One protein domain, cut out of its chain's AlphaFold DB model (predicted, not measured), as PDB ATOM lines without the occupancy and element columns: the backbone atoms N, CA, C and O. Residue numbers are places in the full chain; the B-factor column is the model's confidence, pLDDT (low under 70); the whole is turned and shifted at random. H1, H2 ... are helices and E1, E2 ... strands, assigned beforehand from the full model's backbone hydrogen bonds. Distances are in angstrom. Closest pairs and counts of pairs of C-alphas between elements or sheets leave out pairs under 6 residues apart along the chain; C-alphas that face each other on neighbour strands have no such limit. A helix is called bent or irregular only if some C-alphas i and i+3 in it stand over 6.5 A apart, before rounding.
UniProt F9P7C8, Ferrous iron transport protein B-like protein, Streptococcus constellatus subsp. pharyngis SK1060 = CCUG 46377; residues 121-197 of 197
ATOM      1  N   LYS A 121     -80.642 -50.128  73.152       72.81
ATOM      2  CA  LYS A 121     -81.875 -50.906  73.078       72.81
ATOM      3  C   LYS A 121     -82.591 -50.764  74.410       72.81
ATOM      4  O   LYS A 121     -81.959 -50.442  75.416       72.81
ATOM      5  N   GLU A 122     -83.886 -51.047  74.403       77.50
ATOM      6  CA  GLU A 122     -84.681 -51.142  75.621       77.50
ATOM      7  C   GLU A 122     -83.966 -52.012  76.665       77.50
ATOM      8  O   GLU A 122     -83.517 -53.126  76.369       77.50
ATOM      9  N   ILE A 123     -83.807 -51.469  77.874       84.31
ATOM     10  CA  ILE A 123     -83.166 -52.167  78.985       84.31
ATOM     11  C   ILE A 123     -84.072 -53.318  79.410       84.31
ATOM     12  O   ILE A 123     -85.212 -53.102  79.821       84.31
ATOM     13  N   LYS A 124     -83.548 -54.542  79.362       82.94
ATOM     14  CA  LYS A 124     -84.256 -55.712  79.871       82.94
ATOM     15  C   LYS A 124     -83.948 -55.889  81.360       82.94
ATOM     16  O   LYS A 124     -82.771 -55.882  81.730       82.94
ATOM     17  N   PRO A 125     -84.965 -56.093  82.214       90.00
ATOM     18  CA  PRO A 125     -84.739 -56.358  83.629       90.00
ATOM     19  C   PRO A 125     -83.956 -57.664  83.807       90.00
ATOM     20  O   PRO A 125     -84.352 -58.709  83.286       90.00
ATOM     21  N   LYS A 126     -82.854 -57.622  84.564       88.94
ATOM     22  CA  LYS A 126     -82.095 -58.818  84.965       88.94
ATOM     23  C   LYS A 126     -82.238 -59.029  86.470       88.94
ATOM     24  O   LYS A 126     -81.705 -58.249  87.256       88.94
ATOM     25  N   THR A 127     -82.952 -60.075  86.878       91.94
ATOM     26  CA  THR A 127     -83.181 -60.375  88.301       91.94
ATOM     27  C   THR A 127     -82.145 -61.355  88.842       91.94
ATOM     28  O   THR A 127     -81.996 -62.460  88.322       91.94
ATOM     29  N   TYR A 128     -81.474 -60.974  89.928       93.19
ATOM     30  CA  TYR A 128     -80.522 -61.804  90.661       93.19
ATOM     31  C   TYR A 128     -81.086 -62.139  92.034       93.19
ATOM     32  O   TYR A 128     -81.406 -61.252  92.819       93.19
ATOM     33  N   GLN A 129     -81.178 -63.429  92.341       96.00
ATOM     34  CA  GLN A 129     -81.477 -63.890  93.693       96.00
ATOM     35  C   GLN A 129     -80.196 -63.831  94.523       96.00
ATOM     36  O   GLN A 129     -79.221 -64.517  94.186       96.00
ATOM     37  N   LEU A 130     -80.194 -63.008  95.570       96.31
ATOM     38  CA  LEU A 130     -79.049 -62.836  96.459       96.31
ATOM     39  C   LEU A 130     -79.372 -63.345  97.861       96.31
ATOM     40  O   LEU A 130     -80.458 -63.108  98.384       96.31
ATOM     41  N   ASN A 131     -78.400 -64.026  98.456       97.50
ATOM     42  CA  ASN A 131     -78.334 -64.249  99.897       97.50
ATOM     43  C   ASN A 131     -77.593 -63.077 100.557       97.50
ATOM     44  O   ASN A 131     -76.803 -62.423  99.867       97.50
ATOM     45  N   PRO A 132     -77.781 -62.850 101.869       97.06
ATOM     46  CA  PRO A 132     -76.916 -61.959 102.636       97.06
ATOM     47  C   PRO A 132     -75.438 -62.266 102.403       97.06
ATOM     48  O   PRO A 132     -75.066 -63.405 102.110       97.06
ATOM     49  N   GLU A 133     -74.613 -61.234 102.522       97.69
ATOM     50  CA  GLU A 133     -73.173 -61.272 102.271       97.69
ATOM     51  C   GLU A 133     -72.814 -61.647 100.824       97.69
ATOM     52  O   GLU A 133     -71.802 -62.301 100.554       97.69
ATOM     53  N   GLN A 134     -73.627 -61.210  99.858       97.75
ATOM     54  CA  GLN A 134     -73.303 -61.298  98.435       97.75
ATOM     55  C   GLN A 134     -73.186 -59.921  97.794       97.75
ATOM     56  O   GLN A 134     -73.902 -58.984  98.136       97.75
ATOM     57  N   THR A 135     -72.310 -59.839  96.801       97.06
ATOM     58  CA  THR A 135     -72.013 -58.621  96.055       97.06
ATOM     59  C   THR A 135     -72.337 -58.816  94.582       97.06
ATOM     60  O   THR A 135     -71.996 -59.846  93.997       97.06
ATOM     61  N   LEU A 136     -72.950 -57.807  93.963       95.75
ATOM     62  CA  LEU A 136     -73.088 -57.667  92.516       95.75
ATOM     63  C   LEU A 136     -72.199 -56.528  92.013       95.75
ATOM     64  O   LEU A 136     -72.363 -55.372  92.401       95.75
ATOM     65  N   PHE A 137     -71.283 -56.848  91.106       94.19
ATOM     66  CA  PHE A 137     -70.491 -55.869  90.369       94.19
ATOM     67  C   PHE A 137     -71.185 -55.466  89.072       94.19
ATOM     68  O   PHE A 137     -71.610 -56.323  88.292       94.19
ATOM     69  N   LEU A 138     -71.246 -54.157  88.833       89.62
ATOM     70  CA  LEU A 138     -71.808 -53.522  87.642       89.62
ATOM     71  C   LEU A 138     -70.671 -53.211  86.659       89.62
ATOM     72  O   LEU A 138     -70.253 -52.061  86.498       89.62
ATOM     73  N   GLY A 139     -70.089 -54.265  86.081       86.50
ATOM     74  CA  GLY A 139     -68.767 -54.170  85.462       86.50
ATOM     75  C   GLY A 139     -67.736 -53.645  86.469       86.50
ATOM     76  O   GLY A 139     -67.735 -54.033  87.635       86.50
ATOM     77  N   GLY A 140     -66.870 -52.734  86.031       84.25
ATOM     78  CA  GLY A 140     -65.951 -51.988  86.894       84.25
ATOM     79  C   GLY A 140     -66.496 -50.635  87.376       84.25
ATOM     80  O   GLY A 140     -65.754 -49.898  88.020       84.25
ATOM     81  N   LEU A 141     -67.748 -50.284  87.050       82.38
ATOM     82  CA  LEU A 141     -68.320 -48.948  87.283       82.38
ATOM     83  C   LEU A 141     -68.953 -48.774  88.666       82.38
ATOM     84  O   LEU A 141     -69.081 -47.651  89.142       82.38
ATOM     85  N   GLY A 142     -69.390 -49.868  89.288       86.19
ATOM     86  CA  GLY A 142     -70.097 -49.815  90.561       86.19
ATOM     87  C   GLY A 142     -70.224 -51.178  91.224       86.19
ATOM     88  O   GLY A 142     -70.006 -52.222  90.602       86.19
ATOM     89  N   ARG A 143     -70.586 -51.154  92.506       92.81
ATOM     90  CA  ARG A 143     -70.736 -52.327  93.364       92.81
ATOM     91  C   ARG A 143     -72.004 -52.188  94.198       92.81
ATOM     92  O   ARG A 143     -72.268 -51.117  94.736       92.81
ATOM     93  N   PHE A 144     -72.763 -53.271  94.302       95.19
ATOM     94  CA  PHE A 144     -73.909 -53.396  95.192       95.19
ATOM     95  C   PHE A 144     -73.658 -54.545  96.168       95.19
ATOM     96  O   PHE A 144     -73.492 -55.684  95.733       95.19
ATOM     97  N   ASP A 145     -73.653 -54.251  97.465       97.06
ATOM     98  CA  ASP A 145     -73.424 -55.232  98.527       97.06
ATOM     99  C   ASP A 145     -74.725 -55.495  99.282       97.06
ATOM    100  O   ASP A 145     -75.286 -54.593  99.908       97.06
ATOM    101  N   PHE A 146     -75.199 -56.738  99.263       97.06
ATOM    102  CA  PHE A 146     -76.320 -57.154 100.092       97.06
ATOM    103  C   PHE A 146     -75.798 -57.612 101.455       97.06
ATOM    104  O   PHE A 146     -75.489 -58.783 101.651       97.06
ATOM    105  N   VAL A 147     -75.641 -56.666 102.381       96.50
ATOM    106  CA  VAL A 147     -74.976 -56.905 103.674       96.50
ATOM    107  C   VAL A 147     -75.818 -57.784 104.603       96.50
ATOM    108  O   VAL A 147     -75.298 -58.729 105.183       96.50
ATOM    109  N   SER A 148     -77.115 -57.502 104.742       95.81
ATOM    110  CA  SER A 148     -78.008 -58.233 105.649       95.81
ATOM    111  C   SER A 148     -79.451 -58.233 105.144       95.81
ATOM    112  O   SER A 148     -79.852 -57.325 104.418       95.81
ATOM    113  N   GLY A 149     -80.225 -59.254 105.524       95.00
ATOM    114  CA  GLY A 149     -81.634 -59.414 105.155       95.00
ATOM    115  C   GLY A 149     -82.009 -60.874 104.901       95.00
ATOM    116  O   GLY A 149     -81.274 -61.785 105.270       95.00
ATOM    117  N   ASN A 150     -83.147 -61.107 104.251       96.62
ATOM    118  CA  ASN A 150     -83.535 -62.441 103.789       96.62
ATOM    119  C   ASN A 150     -83.129 -62.637 102.330       96.62
ATOM    120  O   ASN A 150     -82.983 -61.671 101.583       96.62
ATOM    121  N   LYS A 151     -82.985 -63.892 101.896       96.12
ATOM    122  CA  LYS A 151     -82.777 -64.188 100.476       96.12
ATOM    123  C   LYS A 151     -83.891 -63.541  99.646       96.12
ATOM    124  O   LYS A 151     -85.059 -63.876  99.828       96.12
ATOM    125  N   GLN A 152     -83.522 -62.650  98.731       95.94
ATOM    126  CA  GLN A 152     -84.484 -61.907  97.921       95.94
ATOM    127  C   GLN A 152     -83.952 -61.606  96.517       95.94
ATOM    128  O   GLN A 152     -82.747 -61.653  96.245       95.94
ATOM    129  N   GLY A 153     -84.884 -61.316  95.611       95.12
ATOM    130  CA  GLY A 153     -84.580 -60.922  94.243       95.12
ATOM    131  C   GLY A 153     -84.261 -59.437  94.150       95.12
ATOM    132  O   GLY A 153     -85.012 -58.606  94.651       95.12
ATOM    133  N   PHE A 154     -83.179 -59.111  93.454       93.88
ATOM    134  CA  PHE A 154     -82.826 -57.749  93.074       93.88
ATOM    135  C   PHE A 154     -82.874 -57.634  91.555       93.88
ATOM    136  O   PHE A 154     -82.176 -58.369  90.850       93.88
ATOM    137  N   THR A 155     -83.709 -56.732  91.044       92.12
ATOM    138  CA  THR A 155     -83.856 -56.502  89.605       92.12
ATOM    139  C   THR A 155     -82.988 -55.332  89.173       92.12
ATOM    140  O   THR A 155     -83.186 -54.193  89.583       92.12
ATOM    141  N   ALA A 156     -82.007 -55.640  88.336       87.31
ATOM    142  CA  ALA A 156     -81.030 -54.708  87.817       87.31
ATOM    143  C   ALA A 156     -81.480 -54.197  86.436       87.31
ATOM    144  O   ALA A 156     -81.719 -54.996  85.525       87.31
ATOM    145  N   TYR A 157     -81.571 -52.873  86.282       87.38
ATOM    146  CA  TYR A 157     -81.895 -52.192  85.024       87.38
ATOM    147  C   TYR A 157     -80.642 -51.479  84.499       87.38
ATOM    148  O   TYR A 157     -80.376 -50.333  84.849       87.38
ATOM    149  N   PHE A 158     -79.860 -52.173  83.672       84.75
ATOM    150  CA  PHE A 158     -78.634 -51.649  83.056       84.75
ATOM    151  C   PHE A 158     -78.592 -51.978  81.566       84.75
ATOM    152  O   PHE A 158     -79.410 -52.757  81.079       84.75
ATOM    153  N   ASP A 159     -77.618 -51.417  80.846       81.06
ATOM    154  CA  ASP A 159     -77.361 -51.803  79.459       81.06
ATOM    155  C   ASP A 159     -77.301 -53.339  79.313       81.06
ATOM    156  O   ASP A 159     -76.707 -54.049  80.130       81.06
ATOM    157  N   ASN A 160     -77.961 -53.867  78.280       80.50
ATOM    158  CA  ASN A 160     -78.112 -55.309  78.098       80.50
ATOM    159  C   ASN A 160     -76.770 -56.026  77.888       80.50
ATOM    160  O   ASN A 160     -76.655 -57.201  78.252       80.50
ATOM    161  N   GLU A 161     -75.773 -55.336  77.333       80.50
ATOM    162  CA  GLU A 161     -74.419 -55.840  77.099       80.50
ATOM    163  C   GLU A 161     -73.545 -55.754  78.359       80.50
ATOM    164  O   GLU A 161     -72.517 -56.432  78.431       80.50
ATOM    165  N   LEU A 162     -73.965 -54.999  79.385       82.50
ATOM    166  CA  LEU A 162     -73.263 -54.947  80.662       82.50
ATOM    167  C   LEU A 162     -73.335 -56.312  81.362       82.50
ATOM    168  O   LEU A 162     -74.414 -56.813  81.713       82.50
ATOM    169  N   GLN A 163     -72.159 -56.905  81.572       82.31
ATOM    170  CA  GLN A 163     -71.998 -58.135  82.337       82.31
ATOM    171  C   GLN A 163     -71.964 -57.814  83.829       82.31
ATOM    172  O   GLN A 163     -71.151 -57.012  84.294       82.31
ATOM    173  N   LEU A 164     -72.868 -58.444  84.577       89.81
ATOM    174  CA  LEU A 164     -72.932 -58.315  86.027       89.81
ATOM    175  C   LEU A 164     -72.290 -59.539  86.672       89.81
ATOM    176  O   LEU A 164     -72.627 -60.674  86.329       89.81
ATOM    177  N   HIS A 165     -71.388 -59.309  87.624       93.25
ATOM    178  CA  HIS A 165     -70.640 -60.381  88.278       93.25
ATOM    179  C   HIS A 165     -71.052 -60.509  89.740       93.25
ATOM    180  O   HIS A 165     -70.890 -59.578  90.524       93.25
ATOM    181  N   ARG A 166     -71.570 -61.685  90.112       94.75
ATOM    182  CA  ARG A 166     -71.937 -62.003  91.495       94.75
ATOM    183  C   ARG A 166     -70.779 -62.674  92.221       94.75
ATOM    184  O   ARG A 166     -70.226 -63.648  91.717       94.75
ATOM    185  N   THR A 167     -70.470 -62.205  93.423       94.69
ATOM    186  CA  THR A 167     -69.436 -62.768  94.305       94.69
ATOM    187  C   THR A 167     -69.917 -62.783  95.758       94.69
ATOM    188  O   THR A 167     -71.015 -62.305  96.059       94.69
ATOM    189  N   LYS A 168     -69.131 -63.372  96.665       96.75
ATOM    190  CA  LYS A 168     -69.331 -63.186  98.107       96.75
ATOM    191  C   LYS A 168     -68.847 -61.787  98.500       96.75
ATOM    192  O   LYS A 168     -67.895 -61.289  97.908       96.75
ATOM    193  N   LEU A 169     -69.471 -61.195  99.512       96.31
ATOM    194  CA  LEU A 169     -69.050 -59.917 100.086       96.31
ATOM    195  C   LEU A 169     -67.638 -60.021 100.675       96.31
ATOM    196  O   LEU A 169     -66.802 -59.138 100.478       96.31
ATOM    197  N   ALA A 170     -67.350 -61.145 101.333       97.06
ATOM    198  CA  ALA A 170     -66.004 -61.483 101.773       97.06
ATOM    199  C   ALA A 170     -65.050 -61.557 100.565       97.06
ATOM    200  O   ALA A 170     -65.234 -62.377  99.664       97.06
ATOM    201  N   GLY A 171     -64.038 -60.686 100.553       94.06
ATOM    202  CA  GLY A 171     -63.053 -60.594  99.471       94.06
ATOM    203  C   GLY A 171     -63.508 -59.791  98.246       94.06
ATOM    204  O   GLY A 171     -62.762 -59.707  97.273       94.06
ATOM    205  N   ALA A 172     -64.686 -59.153  98.267       94.44
ATOM    206  CA  ALA A 172     -65.171 -58.361  97.133       94.44
ATOM    207  C   ALA A 172     -64.211 -57.211  96.761       94.44
ATOM    208  O   ALA A 172     -64.005 -56.932  95.582       94.44
ATOM    209  N   GLY A 173     -63.584 -56.561  97.748       93.62
ATOM    210  CA  GLY A 173     -62.588 -55.510  97.501       93.62
ATOM    211  C   GLY A 173     -61.367 -56.020  96.729       93.62
ATOM    212  O   GLY A 173     -61.012 -55.468  95.692       93.62
ATOM    213  N   GLU A 174     -60.776 -57.125  97.185       94.94
ATOM    214  CA  GLU A 174     -59.633 -57.764  96.518       94.94
ATOM    215  C   GLU A 174     -60.000 -58.269  95.120       94.94
ATOM    216  O   GLU A 174     -59.236 -58.104  94.165       94.94
ATOM    217  N   PHE A 175     -61.198 -58.844  94.982       93.62
ATOM    218  CA  PHE A 175     -61.734 -59.260  93.695       93.62
ATOM    219  C   PHE A 175     -61.818 -58.074  92.727       93.62
ATOM    220  O   PHE A 175     -61.391 -58.195  91.580       93.62
ATOM    221  N   TYR A 176     -62.311 -56.920  93.183       92.25
ATOM    222  CA  TYR A 176     -62.388 -55.721  92.353       92.25
ATOM    223  C   TYR A 176     -61.007 -55.275  91.870       92.25
ATOM    224  O   TYR A 176     -60.796 -55.168  90.663       92.25
ATOM    225  N   GLU A 177     -60.052 -55.089  92.782       91.06
ATOM    226  CA  GLU A 177     -58.694 -54.640  92.438       91.06
ATOM    227  C   GLU A 177     -57.998 -55.593  91.457       91.06
ATOM    228  O   GLU A 177     -57.328 -55.156  90.521       91.06
ATOM    229  N   LYS A 178     -58.198 -56.906  91.621       91.81
ATOM    230  CA  LYS A 178     -57.605 -57.922  90.746       91.81
ATOM    231  C   LYS A 178     -58.236 -57.955  89.353       91.81
ATOM    232  O   LYS A 178     -57.555 -58.279  88.377       91.81
ATOM    233  N   HIS A 179     -59.534 -57.675  89.252       90.06
ATOM    234  CA  HIS A 179     -60.322 -57.972  88.057       90.06
ATOM    235  C   HIS A 179     -60.839 -56.745  87.299       90.06
ATOM    236  O   HIS A 179     -61.273 -56.893  86.149       90.06
ATOM    237  N   VAL A 180     -60.750 -55.541  87.870       87.38
ATOM    238  CA  VAL A 180     -61.069 -54.287  87.177       87.38
ATOM    239  C   VAL A 180     -60.218 -54.131  85.916       87.38
ATOM    240  O   VAL A 180     -59.014 -54.395  85.895       87.38
ATOM    241  N   GLY A 181     -60.858 -53.778  84.802       82.56
ATOM    242  CA  GLY A 181     -60.173 -53.661  83.516       82.56
ATOM    243  C   GLY A 181     -60.011 -54.964  82.730       82.56
ATOM    244  O   GLY A 181     -59.616 -54.891  81.562       82.56
ATOM    245  N   SER A 182     -60.317 -56.124  83.322       86.69
ATOM    246  CA  SER A 182     -60.268 -57.436  82.658       86.69
ATOM    247  C   SER A 182     -61.636 -58.119  82.658       86.69
ATOM    248  O   SER A 182     -62.372 -57.995  81.686       86.69
ATOM    249  N   LEU A 183     -61.997 -58.797  83.747       87.19
ATOM    250  CA  LEU A 183     -63.303 -59.430  83.920       87.19
ATOM    251  C   LEU A 183     -64.373 -58.383  84.256       87.19
ATOM    252  O   LEU A 183     -65.446 -58.382  83.666       87.19
ATOM    253  N   LEU A 184     -64.057 -57.443  85.150       87.75
ATOM    254  CA  LEU A 184     -64.947 -56.341  85.504       87.75
ATOM    255  C   LEU A 184     -64.757 -55.193  84.513       87.75
ATOM    256  O   LEU A 184     -63.915 -54.311  84.698       87.75
ATOM    257  N   THR A 185     -65.531 -55.236  83.431       80.31
ATOM    258  CA  THR A 185     -65.536 -54.211  82.381       80.31
ATOM    259  C   THR A 185     -66.962 -53.747  82.094       80.31
ATOM    260  O   THR A 185     -67.895 -54.541  82.224       80.31
ATOM    261  N   PRO A 186     -67.162 -52.472  81.712       71.75
ATOM    262  CA  PRO A 186     -66.185 -51.375  81.584       71.75
ATOM    263  C   PRO A 186     -65.753 -50.769  82.944       71.75
ATOM    264  O   PRO A 186     -66.460 -50.975  83.924       71.75
ATOM    265  N   PRO A 187     -64.640 -50.001  83.021       70.69
ATOM    266  CA  PRO A 187     -63.689 -49.685  81.946       70.69
ATOM    267  C   PRO A 187     -62.736 -50.855  81.649       70.69
ATOM    268  O   PRO A 187     -62.613 -51.768  82.449       70.69
ATOM    269  N   SER A 188     -62.055 -50.844  80.494       74.00
ATOM    270  CA  SER A 188     -60.992 -51.816  80.167       74.00
ATOM    271  C   SER A 188     -59.637 -51.406  80.761       74.00
ATOM    272  O   SER A 188     -59.437 -50.236  81.071       74.00
ATOM    273  N   LYS A 189     -58.670 -52.328  80.869       70.44
ATOM    274  CA  LYS A 189     -57.361 -52.109  81.526       70.44
ATOM    275  C   LYS A 189     -56.617 -50.854  81.046       70.44
ATOM    276  O   LYS A 189     -56.149 -50.069  81.862       70.44
ATOM    277  N   LYS A 190     -56.590 -50.606  79.728       60.97
ATOM    278  CA  LYS A 190     -55.987 -49.398  79.118       60.97
ATOM    279  C   LYS A 190     -56.681 -48.093  79.544       60.97
ATOM    280  O   LYS A 190     -56.074 -47.033  79.510       60.97
ATOM    281  N   LYS A 191     -57.963 -48.163  79.908       61.00
ATOM    282  CA  LYS A 191     -58.802 -47.021  80.301       61.00
ATOM    283  C   LYS A 191     -58.914 -46.865  81.819       61.00
ATOM    284  O   LYS A 191     -59.161 -45.760  82.276       61.00
ATOM    285  N   TRP A 192     -58.709 -47.936  82.585       59.38
ATOM    286  CA  TRP A 192     -58.661 -47.903  84.048       59.38
ATOM    287  C   TRP A 192     -57.521 -47.021  84.570       59.38
ATOM    288  O   TRP A 192     -57.727 -46.236  85.486       59.38
ATOM    289  N   GLN A 193     -56.350 -47.072  83.927       53.81
ATOM    290  CA  GLN A 193     -55.203 -46.220  84.276       53.81
ATOM    291  C   GLN A 193     -55.498 -44.716  84.147       53.81
ATOM    292  O   GLN A 193     -54.906 -43.926  84.865       53.81
ATOM    293  N   ILE A 194     -56.438 -44.338  83.274       52.62
ATOM    294  CA  ILE A 194     -56.881 -42.950  83.050       52.62
ATOM    295  C   ILE A 194     -57.967 -42.543  84.063       52.62
ATOM    296  O   ILE A 194     -58.185 -41.367  84.303       52.62
ATOM    297  N   PHE A 195     -58.671 -43.510  84.657       48.62
ATOM    298  CA  PHE A 195     -59.725 -43.265  85.649       48.62
ATOM    299  C   PHE A 195     -59.181 -42.988  87.059       48.62
ATOM    300  O   PHE A 195     -59.916 -42.470  87.894       48.62
ATOM    301  N   ARG A 196     -57.927 -43.376  87.337       48.56
ATOM    302  CA  ARG A 196     -57.240 -43.173  88.626       48.56
ATOM    303  C   ARG A 196     -56.321 -41.941  88.666       48.56
ATOM    304  O   ARG A 196     -55.833 -41.631  89.749       48.56
ATOM    305  N   SER A 197     -56.052 -41.302  87.526       37.12
ATOM    306  CA  SER A 197     -55.263 -40.062  87.405       37.12
ATOM    307  C   SER A 197     -56.156 -38.835  87.488       37.12
ATOM    308  O   SER A 197     -55.774 -37.881  88.192       37.12
TER     309      SER A 197
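What this domain is: This is residues 121 to 197 of the 197 residues of the protein "Ferrous iron transport protein B-like protein" of Streptococcus constellatus subsp. pharyngis SK1060 = CCUG 46377 (UniProt F9P7C8). What is the shape? A three-stranded sheet, E3 - E2 - E5, stands in the middle of a flat body, with the two-stranded ribbon of E1 and E4 loosely over one face, H1 over the other, and H2 at one end of the long axis. What is it made of? The 77 printed residues include two named helices and six named strands, in the order E1 E2 E3 E4 E5 H1 E6 H2; the class is mixed and both sheets are antiparallel. The whole is compact, with a radius of gyration of the C-alphas of 13.2 A and spans of 39 by 34 by 17 A.

Where its parts are: Where are the strands? E1, residues 126 to 130, begins at C-alpha 126, (-82.095, -58.818, 84.965), and measures 12.6 A. E2 is residues 134 to 138, 13.4 A; E3 142 to 146, 13.5 A; E4 152 to 156, 12.9 A; E5 164 to 168, 13.5 A; E6 184 to 188, 8.0 A. Where are the helices? H1 is residues 172 to 179, 10.3 A. H2, residues 189 to 195, 10.0 A, ends at C-alpha 195, (-59.725, -43.265, 85.649), and is neither bent nor irregular, but only just: C-alphas 190 and 193 are 6.1 A apart.

How they stand to each other: Which strands pair? E1 and E4 are antiparallel, with N 128 and O 154 2.9 A apart. E2 is antiparallel to E3, a hairpin with N 136 and O 144 at 2.8 A, and to E5, with N 137 and O 165 at 2.8 A. E1 and E5 are near each other, with 7 pairs of C-alphas within 10 A. Where do the helices sit? H1 is on the sheet over E2, at a height over the sheet of 9.9 A; their closest C-alphas, Thr 135 and Ala 172, are 6.9 A apart. H2 is not on it and meets E6, which pairs with no named strand, only through their link. Are the helix backbones within hydrogen-bond range? In H1 every O i to N i+4 pair is; in H2 1 of 3 is, beside 3 of 4 O i to N i+3 pairs.

The domain as a whole: How far does it reach? The two C-alphas farthest apart, Asn 150 and Ser 197, are 39.6 A apart. Is it unbroken and confident? The printed part has no cut and no long link; its mean pLDDT is 85.8, and residues 190 to 197 are under 70.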